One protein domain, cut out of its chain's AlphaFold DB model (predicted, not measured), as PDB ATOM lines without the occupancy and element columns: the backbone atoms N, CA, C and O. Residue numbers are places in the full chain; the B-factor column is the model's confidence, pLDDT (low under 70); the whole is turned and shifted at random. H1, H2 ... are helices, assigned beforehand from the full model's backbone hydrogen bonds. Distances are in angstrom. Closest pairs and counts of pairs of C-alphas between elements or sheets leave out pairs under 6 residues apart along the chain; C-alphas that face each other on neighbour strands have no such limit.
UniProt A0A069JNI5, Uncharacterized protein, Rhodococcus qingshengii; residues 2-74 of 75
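What this domain is: This is residues 2 to 74 of the 75 residues of an uncharacterized protein of Rhodococcus qingshengii (UniProt A0A069JNI5). One long, straight helix, H2, makes the length of the domain, with small parts gathered at its two ends and its stretch from residue 25 to 34 standing free. At its first end the short helix H1 folds back near it; at its other end H3 turns off steeply, and a long loop then swings back to bring the small helix H4 near the end of H2. The printed part has 73 residues with four named helices, in the order H1, H2, H3, H4, and no named strand; the class is all helix. The whole is extended, with a radius of gyration of the C-alphas of 18.9 A, and elongated, spanning 52 by 29 by 21 A.

Where its parts are: H1 is residues 2 to 6, 6.3 A from first to last C-alpha, and begins at C-alpha 2 at (238.777, 216.636, 394.624). H2 is residues 16 to 41, 37.5 A long, from C-alpha 16 at (235.925, 211.417, 402.851) to C-alpha 41 at (231.640, 212.394, 365.634). H3 is residues 43 to 52, 14.3 A long. H4 is residues 69 to 72, 5.1 A long, and ends at C-alpha 72 at (235.229, 218.408, 365.267).

How they stand to each other: H1 and H2 are close but not clearly touching; their closest C-alphas, those of Glu 2 and Arg 20, are 6.9 A apart. H2 and H3 are also close but not clearly touching, with the C-alphas of Val 39 and Ala 46 the closest at 5.6 A. Their lines are about perpendicular, but only just, at 72 degrees. H2 and H4 only just touch, with 3 pairs of C-alphas within 8 A; H2 does so with residue 41 alone, and the closest C-alphas are those of Asp 41 and Lys 71, 6.5 A apart. H1 is apart from H3 and from H4, and H3 is apart from H4. In H1, H2 and H3 every O i to N i+4 pair is within hydrogen-bond range; H4, with 4 residues, is too short for such a pair, and its 1 pair of O i and N i+3 is within range.

The domain as a whole: The two C-alphas farthest apart are those of Gly 9 and Pro 61, at 55.0 A. The link from H1 to H2 is short, with 9 residues, and the link from H2 to H3 is tight, with 1 residue. The link from H3 to H4 is long: its 16 residues, 53 to 68, hold no named element, and their C-alphas lie 18 to 27 A from the mean of all C-alphas. Residues 49 to 54, of which 49 to 52 belong to H3, stand free. The printed part has no cut. The mean pLDDT of the printed part is 92.7, and no printed residue is under 70.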
ATOM      1  N   GLU A   2     237.807 217.191 393.651       80.31
ATOM      2  CA  GLU A   2     238.777 216.636 394.624       80.31
ATOM      3  C   GLU A   2     239.593 217.739 395.320       80.31
ATOM      4  O   GLU A   2     239.669 217.775 396.540       80.31
ATOM      5  N   MET A   3     239.997 218.751 394.549       85.62
ATOM      6  CA  MET A   3     240.504 220.045 395.025       85.62
ATOM      7  C   MET A   3     239.629 220.713 396.102       85.62
ATOM      8  O   MET A   3     240.149 221.352 397.005       85.62
ATOM      9  N   LEU A   4     238.297 220.560 396.052       83.88
ATOM     10  CA  LEU A   4     237.426 221.155 397.077       83.88
ATOM     11  C   LEU A   4     237.666 220.503 398.441       83.88
ATOM     12  O   LEU A   4     237.651 221.191 399.451       83.88
ATOM     13  N   ILE A   5     237.930 219.196 398.455       84.69
ATOM     14  CA  ILE A   5     238.234 218.438 399.670       84.69
ATOM     15  C   ILE A   5     239.674 218.719 400.123       84.69
ATOM     16  O   ILE A   5     239.907 218.938 401.307       84.69
ATOM     17  N   GLU A   6     240.635 218.711 399.195       83.44
ATOM     18  CA  GLU A   6     242.070 218.744 399.522       83.44
ATOM     19  C   GLU A   6     242.636 220.150 399.733       83.44
ATOM     20  O   GLU A   6     243.454 220.342 400.627       83.44
ATOM     21  N   GLU A   7     242.194 221.132 398.950       83.00
ATOM     22  CA  GLU A   7     242.738 222.497 398.980       83.00
ATOM     23  C   GLU A   7     241.817 223.473 399.715       83.00
ATOM     24  O   GLU A   7     242.289 224.381 400.395       83.00
ATOM     25  N   PHE A   8     240.500 223.271 399.622       84.81
ATOM     26  CA  PHE A   8     239.508 224.179 400.206       84.81
ATOM     27  C   PHE A   8     238.827 223.634 401.469       84.81
ATOM     28  O   PHE A   8     237.952 224.298 402.022       84.81
ATOM     29  N   GLY A   9     239.216 222.444 401.943       84.12
ATOM     30  CA  GLY A   9     238.715 221.864 403.194       84.12
ATOM     31  C   GLY A   9     237.204 221.603 403.212       84.12
ATOM     32  O   GLY A   9     236.590 221.596 404.280       84.12
ATOM     33  N   VAL A  10     236.577 221.416 402.049       86.50
ATOM     34  CA  VAL A  10     235.155 221.078 401.947       86.50
ATOM     35  C   VAL A  10     234.953 219.644 402.420       86.50
ATOM     36  O   VAL A  10     235.501 218.698 401.851       86.50
ATOM     37  N   HIS A  11     234.130 219.481 403.452       83.81
ATOM     38  CA  HIS A  11     233.814 218.177 404.013       83.81
ATOM     39  C   HIS A  11     232.533 217.638 403.365       83.81
ATOM     40  O   HIS A  11     231.507 218.316 403.405       83.81
ATOM     41  N   PRO A  12     232.579 216.452 402.743       85.69
ATOM     42  CA  PRO A  12     231.383 215.808 402.228       85.69
ATOM     43  C   PRO A  12     230.511 215.303 403.382       85.69
ATOM     44  O   PRO A  12     231.023 214.954 404.448       85.69
ATOM     45  N   ASP A  13     229.210 215.171 403.138       85.38
ATOM     46  CA  ASP A  13     228.336 214.417 404.034       85.38
ATOM     47  C   ASP A  13     228.756 212.935 404.010       85.38
ATOM     48  O   ASP A  13     228.573 212.230 403.014       85.38
ATOM     49  N   GLY A  14     229.367 212.469 405.103       86.94
ATOM     50  CA  GLY A  14     229.868 211.100 405.261       86.94
ATOM     51  C   GLY A  14     231.392 210.945 405.103       86.94
ATOM     52  O   GLY A  14     232.143 211.921 405.135       86.94
ATOM     53  N   PRO A  15     231.904 209.702 404.984       92.62
ATOM     54  CA  PRO A  15     233.344 209.453 404.971       92.62
ATOM     55  C   PRO A  15     234.036 210.041 403.730       92.62
ATOM     56  O   PRO A  15     233.704 209.694 402.596       92.62
ATOM     57  N   VAL A  16     235.098 210.830 403.933       89.69
ATOM     58  CA  VAL A  16     235.925 211.417 402.851       89.69
ATOM     59  C   VAL A  16     236.406 210.365 401.843       89.69
ATOM     60  O   VAL A  16     236.439 210.612 400.637       89.69
ATOM     61  N   LYS A  17     236.734 209.157 402.318       90.88
ATOM     62  CA  LYS A  17     237.138 208.031 401.463       90.88
ATOM     63  C   LYS A  17     236.049 207.647 400.457       90.88
ATOM     64  O   LYS A  17     236.356 207.349 399.305       90.88
ATOM     65  N   GLU A  18     234.787 207.653 400.879       92.25
ATOM     66  CA  GLU A  18     233.662 207.324 400.007       92.25
ATOM     67  C   GLU A  18     233.411 208.434 398.984       92.25
ATOM     68  O   GLU A  18     233.202 208.145 397.807       92.25
ATOM     69  N   ALA A  19     233.507 209.696 399.407       90.44
ATOM     70  CA  ALA A  19     233.403 210.834 398.503       90.44
ATOM     71  C   ALA A  19     234.484 210.792 397.412       90.44
ATOM     72  O   ALA A  19     234.161 210.907 396.233       90.44
ATOM     73  N   ARG A  20     235.749 210.530 397.772       90.69
ATOM     74  CA  ARG A  20     236.841 210.359 396.797       90.69
ATOM     75  C   ARG A  20     236.566 209.234 395.801       90.69
ATOM     76  O   ARG A  20     236.734 209.434 394.601       90.69
ATOM     77  N   ARG A  21     236.084 208.078 396.272       92.75
ATOM     78  CA  ARG A  21     235.691 206.966 395.392       92.75
ATOM     79  C   ARG A  21     234.608 207.397 394.396       92.75
ATOM     80  O   ARG A  21     234.780 207.199 393.199       92.75
ATOM     81  N   LYS A  22     233.540 208.046 394.872       92.94
ATOM     82  CA  LYS A  22     232.448 208.556 394.023       92.94
ATOM     83  C   LYS A  22     232.940 209.586 393.000       92.94
ATOM     84  O   LYS A  22     232.499 209.572 391.855       92.94
ATOM     85  N   LEU A  23     233.873 210.460 393.384       92.44
ATOM     86  CA  LEU A  23     234.493 211.414 392.461       92.44
ATOM     87  C   LEU A  23     235.312 210.713 391.373       92.44
ATOM     88  O   LEU A  23     235.231 211.109 390.211       92.44
ATOM     89  N   ALA A  24     236.083 209.685 391.731       92.75
ATOM     90  CA  ALA A  24     236.841 208.895 390.768       92.75
ATOM     91  C   ALA A  24     235.911 208.177 389.774       92.75
ATOM     92  O   ALA A  24     236.098 208.312 388.566       92.75
ATOM     93  N   GLU A  25     234.865 207.515 390.273       95.81
ATOM     94  CA  GLU A  25     233.841 206.846 389.456       95.81
ATOM     95  C   GLU A  25     233.129 207.829 388.521       95.81
ATOM     96  O   GLU A  25     233.000 207.574 387.325       95.81
ATOM     97  N   GLY A  26     232.731 208.997 389.034       95.19
ATOM     98  CA  GLY A  26     232.083 210.032 388.233       95.19
ATOM     99  C   GLY A  26     232.981 210.582 387.124       95.19
ATOM    100  O   GLY A  26     232.513 210.823 386.012       95.19
ATOM    101  N   ARG A  27     234.286 210.749 387.384       95.94
ATOM    102  CA  ARG A  27     235.250 211.152 386.347       95.94
ATOM    103  C   ARG A  27     235.420 210.081 385.283       95.94
ATOM    104  O   ARG A  27     235.503 210.421 384.104       95.94
ATOM    105  N   GLU A  28     235.486 208.817 385.684       97.88
ATOM    106  CA  GLU A  28     235.594 207.710 384.742       97.88
ATOM    107  C   GLU A  28     234.357 207.631 383.838       97.88
ATOM    108  O   GLU A  28     234.493 207.621 382.613       97.88
ATOM    109  N   ASP A  29     233.155 207.661 384.418       97.75
ATOM    110  CA  ASP A  29     231.889 207.665 383.677       97.75
ATOM    111  C   ASP A  29     231.800 208.860 382.715       97.75
ATOM    112  O   ASP A  29     231.492 208.707 381.528       97.75
ATOM    113  N   TRP A  30     232.168 210.053 383.189       96.81
ATOM    114  CA  TRP A  30     232.231 211.235 382.338       96.81
ATOM    115  C   TRP A  30     233.207 211.053 381.174       96.81
ATOM    116  O   TRP A  30     232.872 211.353 380.024       96.81
ATOM    117  N   ARG A  31     234.400 210.510 381.434       97.88
ATOM    118  CA  ARG A  31     235.397 210.295 380.387       97.88
ATOM    119  C   ARG A  31     234.914 209.284 379.351       97.88
ATOM    120  O   ARG A  31     235.100 209.521 378.161       97.88
ATOM    121  N   ARG A  32     234.232 208.213 379.769       97.75
ATOM    122  CA  ARG A  32     233.610 207.237 378.856       97.75
ATOM    123  C   ARG A  32     232.572 207.899 377.944       97.75
ATOM    124  O   ARG A  32     232.587 207.656 376.738       97.75
ATOM    125  N   LYS A  33     231.732 208.795 378.475       97.88
ATOM    126  CA  LYS A  33     230.755 209.573 377.683       97.88
ATOM    127  C   LYS A  33     231.425 210.513 376.681       97.88
ATOM    128  O   LYS A  33     230.977 210.614 375.537       97.88
ATOM    129  N   GLN A  34     232.515 211.170 377.080       95.88
ATOM    130  CA  GLN A  34     233.307 211.995 376.166       95.88
ATOM    131  C   GLN A  34     233.897 211.157 375.027       95.88
ATOM    132  O   GLN A  34     233.751 211.531 373.868       95.88
ATOM    133  N   VAL A  35     234.496 210.002 375.337       97.19
ATOM    134  CA  VAL A  35     235.038 209.080 374.324       97.19
ATOM    135  C   VAL A  35     233.945 208.645 373.349       97.19
ATOM    136  O   VAL A  35     234.123 208.785 372.145       97.19
ATOM    137  N   ALA A  36     232.787 208.204 373.850       96.81
ATOM    138  CA  ALA A  36     231.662 207.810 373.001       96.81
ATOM    139  C   ALA A  36     231.187 208.952 372.085       96.81
ATOM    140  O   ALA A  36     230.845 208.723 370.927       96.81
ATOM    141  N   THR A  37     231.202 210.190 372.586       96.31
ATOM    142  CA  THR A  37     230.848 211.374 371.792       96.31
ATOM    143  C   THR A  37     231.842 211.598 370.655       96.31
ATOM    144  O   THR A  37     231.418 211.779 369.517       96.31
ATOM    145  N   VAL A  38     233.146 211.524 370.933       95.00
ATOM    146  CA  VAL A  38     234.194 211.699 369.914       95.00
ATOM    147  C   VAL A  38     234.149 210.576 368.876       95.00
ATOM    148  O   VAL A  38     234.182 210.865 367.687       95.00
ATOM    149  N   VAL A  39     233.974 209.317 369.293       96.06
ATOM    150  CA  VAL A  39     233.818 208.171 368.374       96.06
ATOM    151  C   VAL A  39     232.611 208.355 367.452       96.06
ATOM    152  O   VAL A  39     232.689 208.076 366.263       96.06
ATOM    153  N   ARG A  40     231.487 208.859 367.973       94.88
ATOM    154  CA  ARG A  40     230.286 209.145 367.169       94.88
ATOM    155  C   ARG A  40     230.506 210.276 366.156       94.88
ATOM    156  O   ARG A  40     229.803 210.334 365.145       94.88
ATOM    157  N   ASP A  41     231.392 211.215 366.463       95.94
ATOM    158  CA  ASP A  41     231.640 212.394 365.634       95.94
ATOM    159  C   ASP A  41     232.790 212.172 364.630       95.94
ATOM    160  O   ASP A  41     232.785 212.802 363.574       95.94
ATOM    161  N   ALA A  42     233.709 211.243 364.912       96.50
ATOM    162  CA  ALA A  42     234.788 210.793 364.028       96.50
ATOM    163  C   ALA A  42     234.945 209.254 364.063       96.50
ATOM    164  O   ALA A  42     235.940 208.741 364.591       96.50
ATOM    165  N   PRO A  43     233.960 208.487 363.559       96.00
ATOM    166  CA  PRO A  43     234.044 207.030 363.521       96.00
ATOM    167  C   PRO A  43     235.263 206.520 362.745       96.00
ATOM    168  O   PRO A  43     235.812 205.488 363.128       96.00
ATOM    169  N   SER A  44     235.731 207.227 361.708       96.12
ATOM    170  CA  SER A  44     236.908 206.805 360.933       96.12
ATOM    171  C   SER A  44     238.181 206.742 361.795       96.12
ATOM    172  O   SER A  44     238.930 205.765 361.739       96.12
ATOM    173  N   GLU A  45     238.377 207.728 362.672       97.25
ATOM    174  CA  GLU A  45     239.515 207.792 363.591       97.25
ATOM    175  C   GLU A  45     239.434 206.716 364.674       97.25
ATOM    176  O   GLU A  45     240.453 206.152 365.070       97.25
ATOM    177  N   ALA A  46     238.222 206.384 365.125       96.44
ATOM    178  CA  ALA A  46     238.016 205.276 366.051       96.44
ATOM    179  C   ALA A  46     238.406 203.934 365.415       96.44
ATOM    180  O   ALA A  46     239.107 203.143 366.046       96.44
ATOM    181  N   VAL A  47     238.001 203.699 364.160       97.00
ATOM    182  CA  VAL A  47     238.395 202.509 363.389       97.00
ATOM    183  C   VAL A  47     239.916 202.455 363.252       97.00
ATOM    184  O   VAL A  47     240.513 201.451 363.630       97.00
ATOM    185  N   ARG A  48     240.552 203.546 362.796       97.56
ATOM    186  CA  ARG A  48     242.013 203.634 362.644       97.56
ATOM    187  C   ARG A  48     242.740 203.287 363.946       97.56
ATOM    188  O   ARG A  48     243.601 202.411 363.947       97.56
ATOM    189  N   ALA A  49     242.362 203.929 365.052       97.94
ATOM    190  CA  ALA A  49     242.997 203.719 366.351       97.94
ATOM    191  C   ALA A  49     242.830 202.280 366.866       97.94
ATOM    192  O   ALA A  49     243.780 201.698 367.385       97.94
ATOM    193  N   LEU A  50     241.643 201.684 366.710       97.75
ATOM    194  CA  LEU A  50     241.401 200.291 367.097       97.75
ATOM    195  C   LEU A  50     242.221 199.319 366.239       97.75
ATOM    196  O   LEU A  50     242.838 198.401 366.780       97.75
ATOM    197  N   THR A  51     242.285 199.539 364.925       98.12
ATOM    198  CA  THR A  51     243.106 198.725 364.020       98.12
ATOM    199  C   THR A  51     244.595 198.813 364.360       98.12
ATOM    200  O   THR A  51     245.266 197.785 364.398       98.12
ATOM    201  N   GLU A  52     245.113 199.998 364.692       98.50
ATOM    202  CA  GLU A  52     246.504 200.179 365.145       98.50
ATOM    203  C   GLU A  52     246.808 199.443 366.458       98.50
ATOM    204  O   GLU A  52     247.925 198.966 366.656       98.50
ATOM    205  N   MET A  53     245.814 199.289 367.337       98.31
ATOM    206  CA  MET A  53     245.920 198.473 368.554       98.31
ATOM    207  C   MET A  53     245.804 196.961 368.287       98.31
ATOM    208  O   MET A  53     245.879 196.169 369.227       98.31
ATOM    209  N   GLY A  54     245.627 196.544 367.028       98.44
ATOM    210  CA  GLY A  54     245.511 195.141 366.628       98.44
ATOM    211  C   GLY A  54     244.093 194.575 366.698       98.44
ATOM    212  O   GLY A  54     243.922 193.361 366.589       98.44
ATOM    213  N   TYR A  55     243.070 195.417 366.870       98.44
ATOM    214  CA  TYR A  55     241.683 194.964 366.787       98.44
ATOM    215  C   TYR A  55     241.243 194.804 365.332       98.44
ATOM    216  O   TYR A  55     241.473 195.669 364.484       98.44
ATOM    217  N   LEU A  56     240.528 193.713 365.065       97.62
ATOM    218  CA  LEU A  56     239.744 193.577 363.846       97.62
ATOM    219  C   LEU A  56     238.455 194.393 363.993       97.62
ATOM    220  O   LEU A  56     237.711 194.208 364.956       97.62
ATOM    221  N   VAL A  57     238.194 195.283 363.038       95.62
ATOM    222  CA  VAL A  57     236.984 196.109 363.002       95.62
ATOM    223  C   VAL A  57     236.221 195.795 361.722       95.62
ATOM    224  O   VAL A  57     236.729 196.011 360.624       95.62
ATOM    225  N   GLU A  58     235.002 195.283 361.865       95.56
ATOM    226  CA  GLU A  58     234.136 194.940 360.738       95.56
ATOM    227  C   GLU A  58     233.115 196.061 360.492       95.56
ATOM    228  O   GLU A  58     232.426 196.482 361.428       95.56
ATOM    229  N   PRO A  59     232.997 196.579 359.256       90.44
ATOM    230  CA  PRO A  59     232.002 197.591 358.941       90.44
ATOM    231  C   PRO A  59     230.585 196.997 358.990       90.44
ATOM    232  O   PRO A  59     230.384 195.834 358.631       90.44
ATOM    233  N   PRO A  60     229.568 197.784 359.386       90.94
ATOM    234  CA  PRO A  60     228.193 197.305 359.392       90.94
ATOM    235  C   PRO A  60     227.688 197.065 357.954       90.94
ATOM    236  O   PRO A  60     228.090 197.789 357.037       90.94
ATOM    237  N   PRO A  61     226.745 196.126 357.735       92.75
ATOM    238  CA  PRO A  61     226.239 195.795 356.396       92.75
ATOM    239  C   PRO A  61     225.618 196.978 355.643       92.75
ATOM    240  O   PRO A  61     225.608 197.006 354.418       92.75
ATOM    241  N   SER A  62     225.099 197.964 356.378       91.75
ATOM    242  CA  SER A  62     224.501 199.186 355.836       91.75
ATOM    243  C   SER A  62     225.521 200.222 355.343       91.75
ATOM    244  O   SER A  62     225.114 201.279 354.870       91.75
ATOM    245  N   GLY A  63     226.822 199.952 355.481       87.75
ATOM    246  CA  GLY A  63     227.894 200.904 355.199       87.75
ATOM    247  C   GLY A  63     228.311 201.716 356.428       87.75
ATOM    248  O   GLY A  63     227.563 201.861 357.398       87.75
ATOM    249  N   VAL A  64     229.547 202.221 356.397       89.25
ATOM    250  CA  VAL A  64     230.134 202.996 357.498       89.25
ATOM    251  C   VAL A  64     229.471 204.366 357.630       89.25
ATOM    252  O   VAL A  64     229.095 204.992 356.643       89.25
ATOM    253  N   THR A  65     229.334 204.846 358.866       91.25
ATOM    254  CA  THR A  65     228.916 206.232 359.107       91.25
ATOM    255  C   THR A  65     230.074 207.172 358.788       91.25
ATOM    256  O   THR A  65     231.202 206.908 359.196       91.25
ATOM    257  N   GLU A  66     229.791 208.264 358.081       94.38
ATOM    258  CA  GLU A  66     230.782 209.299 357.781       94.38
ATOM    259  C   GLU A  66     231.104 210.165 359.007       94.38
ATOM    260  O   GLU A  66     230.287 210.341 359.920       94.38
ATOM    261  N   ASP A  67     232.297 210.756 358.998       96.50
ATOM    262  CA  ASP A  67     232.705 211.723 360.011       96.50
ATOM    263  C   ASP A  67     231.871 213.006 359.959       96.50
ATOM    264  O   ASP A  67     231.319 213.406 358.933       96.50
ATOM    265  N   LYS A  68     231.824 213.711 361.091       95.69
ATOM    266  CA  LYS A  68     231.087 214.967 361.260       95.69
ATOM    267  C   LYS A  68     232.066 216.133 361.424       95.69
ATOM    268  O   LYS A  68     232.203 216.659 362.532       95.69
ATOM    269  N   PRO A  69     232.713 216.624 360.348       92.94
ATOM    270  CA  PRO A  69     233.786 217.622 360.438       92.94
ATOM    271  C   PRO A  69     233.357 218.925 361.127       92.94
ATOM    272  O   PRO A  69     234.155 219.552 361.818       92.94
ATOM    273  N   ASN A  70     232.086 219.318 361.010       94.56
ATOM    274  CA  ASN A  70     231.562 220.498 361.707       94.56
ATOM    275  C   ASN A  70     231.571 220.334 363.238       94.56
ATOM    276  O   ASN A  70     231.815 221.304 363.953       94.56
ATOM    277  N   LYS A  71     231.344 219.117 363.753       91.00
ATOM    278  CA  LYS A  71     231.402 218.830 365.196       91.00
ATOM    279  C   LYS A  71     232.836 218.844 365.722       91.00
ATOM    280  O   LYS A  71     233.052 219.314 366.828       91.00
ATOM    281  N   LEU A  72     233.805 218.424 364.908       87.50
ATOM    282  CA  LEU A  72     235.229 218.408 365.267       87.50
ATOM    283  C   LEU A  72     235.883 219.796 365.269       87.50
ATOM    284  O   LEU A  72     236.888 220.005 365.938       87.50
ATOM    285  N   ARG A  73     235.333 220.745 364.507       90.62
ATOM    286  CA  ARG A  73     235.836 222.128 364.421       90.62
ATOM    287  C   ARG A  73     235.271 223.057 365.497       90.62
ATOM    288  O   ARG A  73     235.684 224.209 365.570       90.62
ATOM    289  N   THR A  74     234.290 222.593 366.267       81.06
ATOM    290  CA  THR A  74     233.667 223.397 367.322       81.06
ATOM    291  C   THR A  74     234.492 223.247 368.600       81.06
ATOM    292  O   THR A  74     234.650 222.125 369.080       81.06
TER     293      THR A  74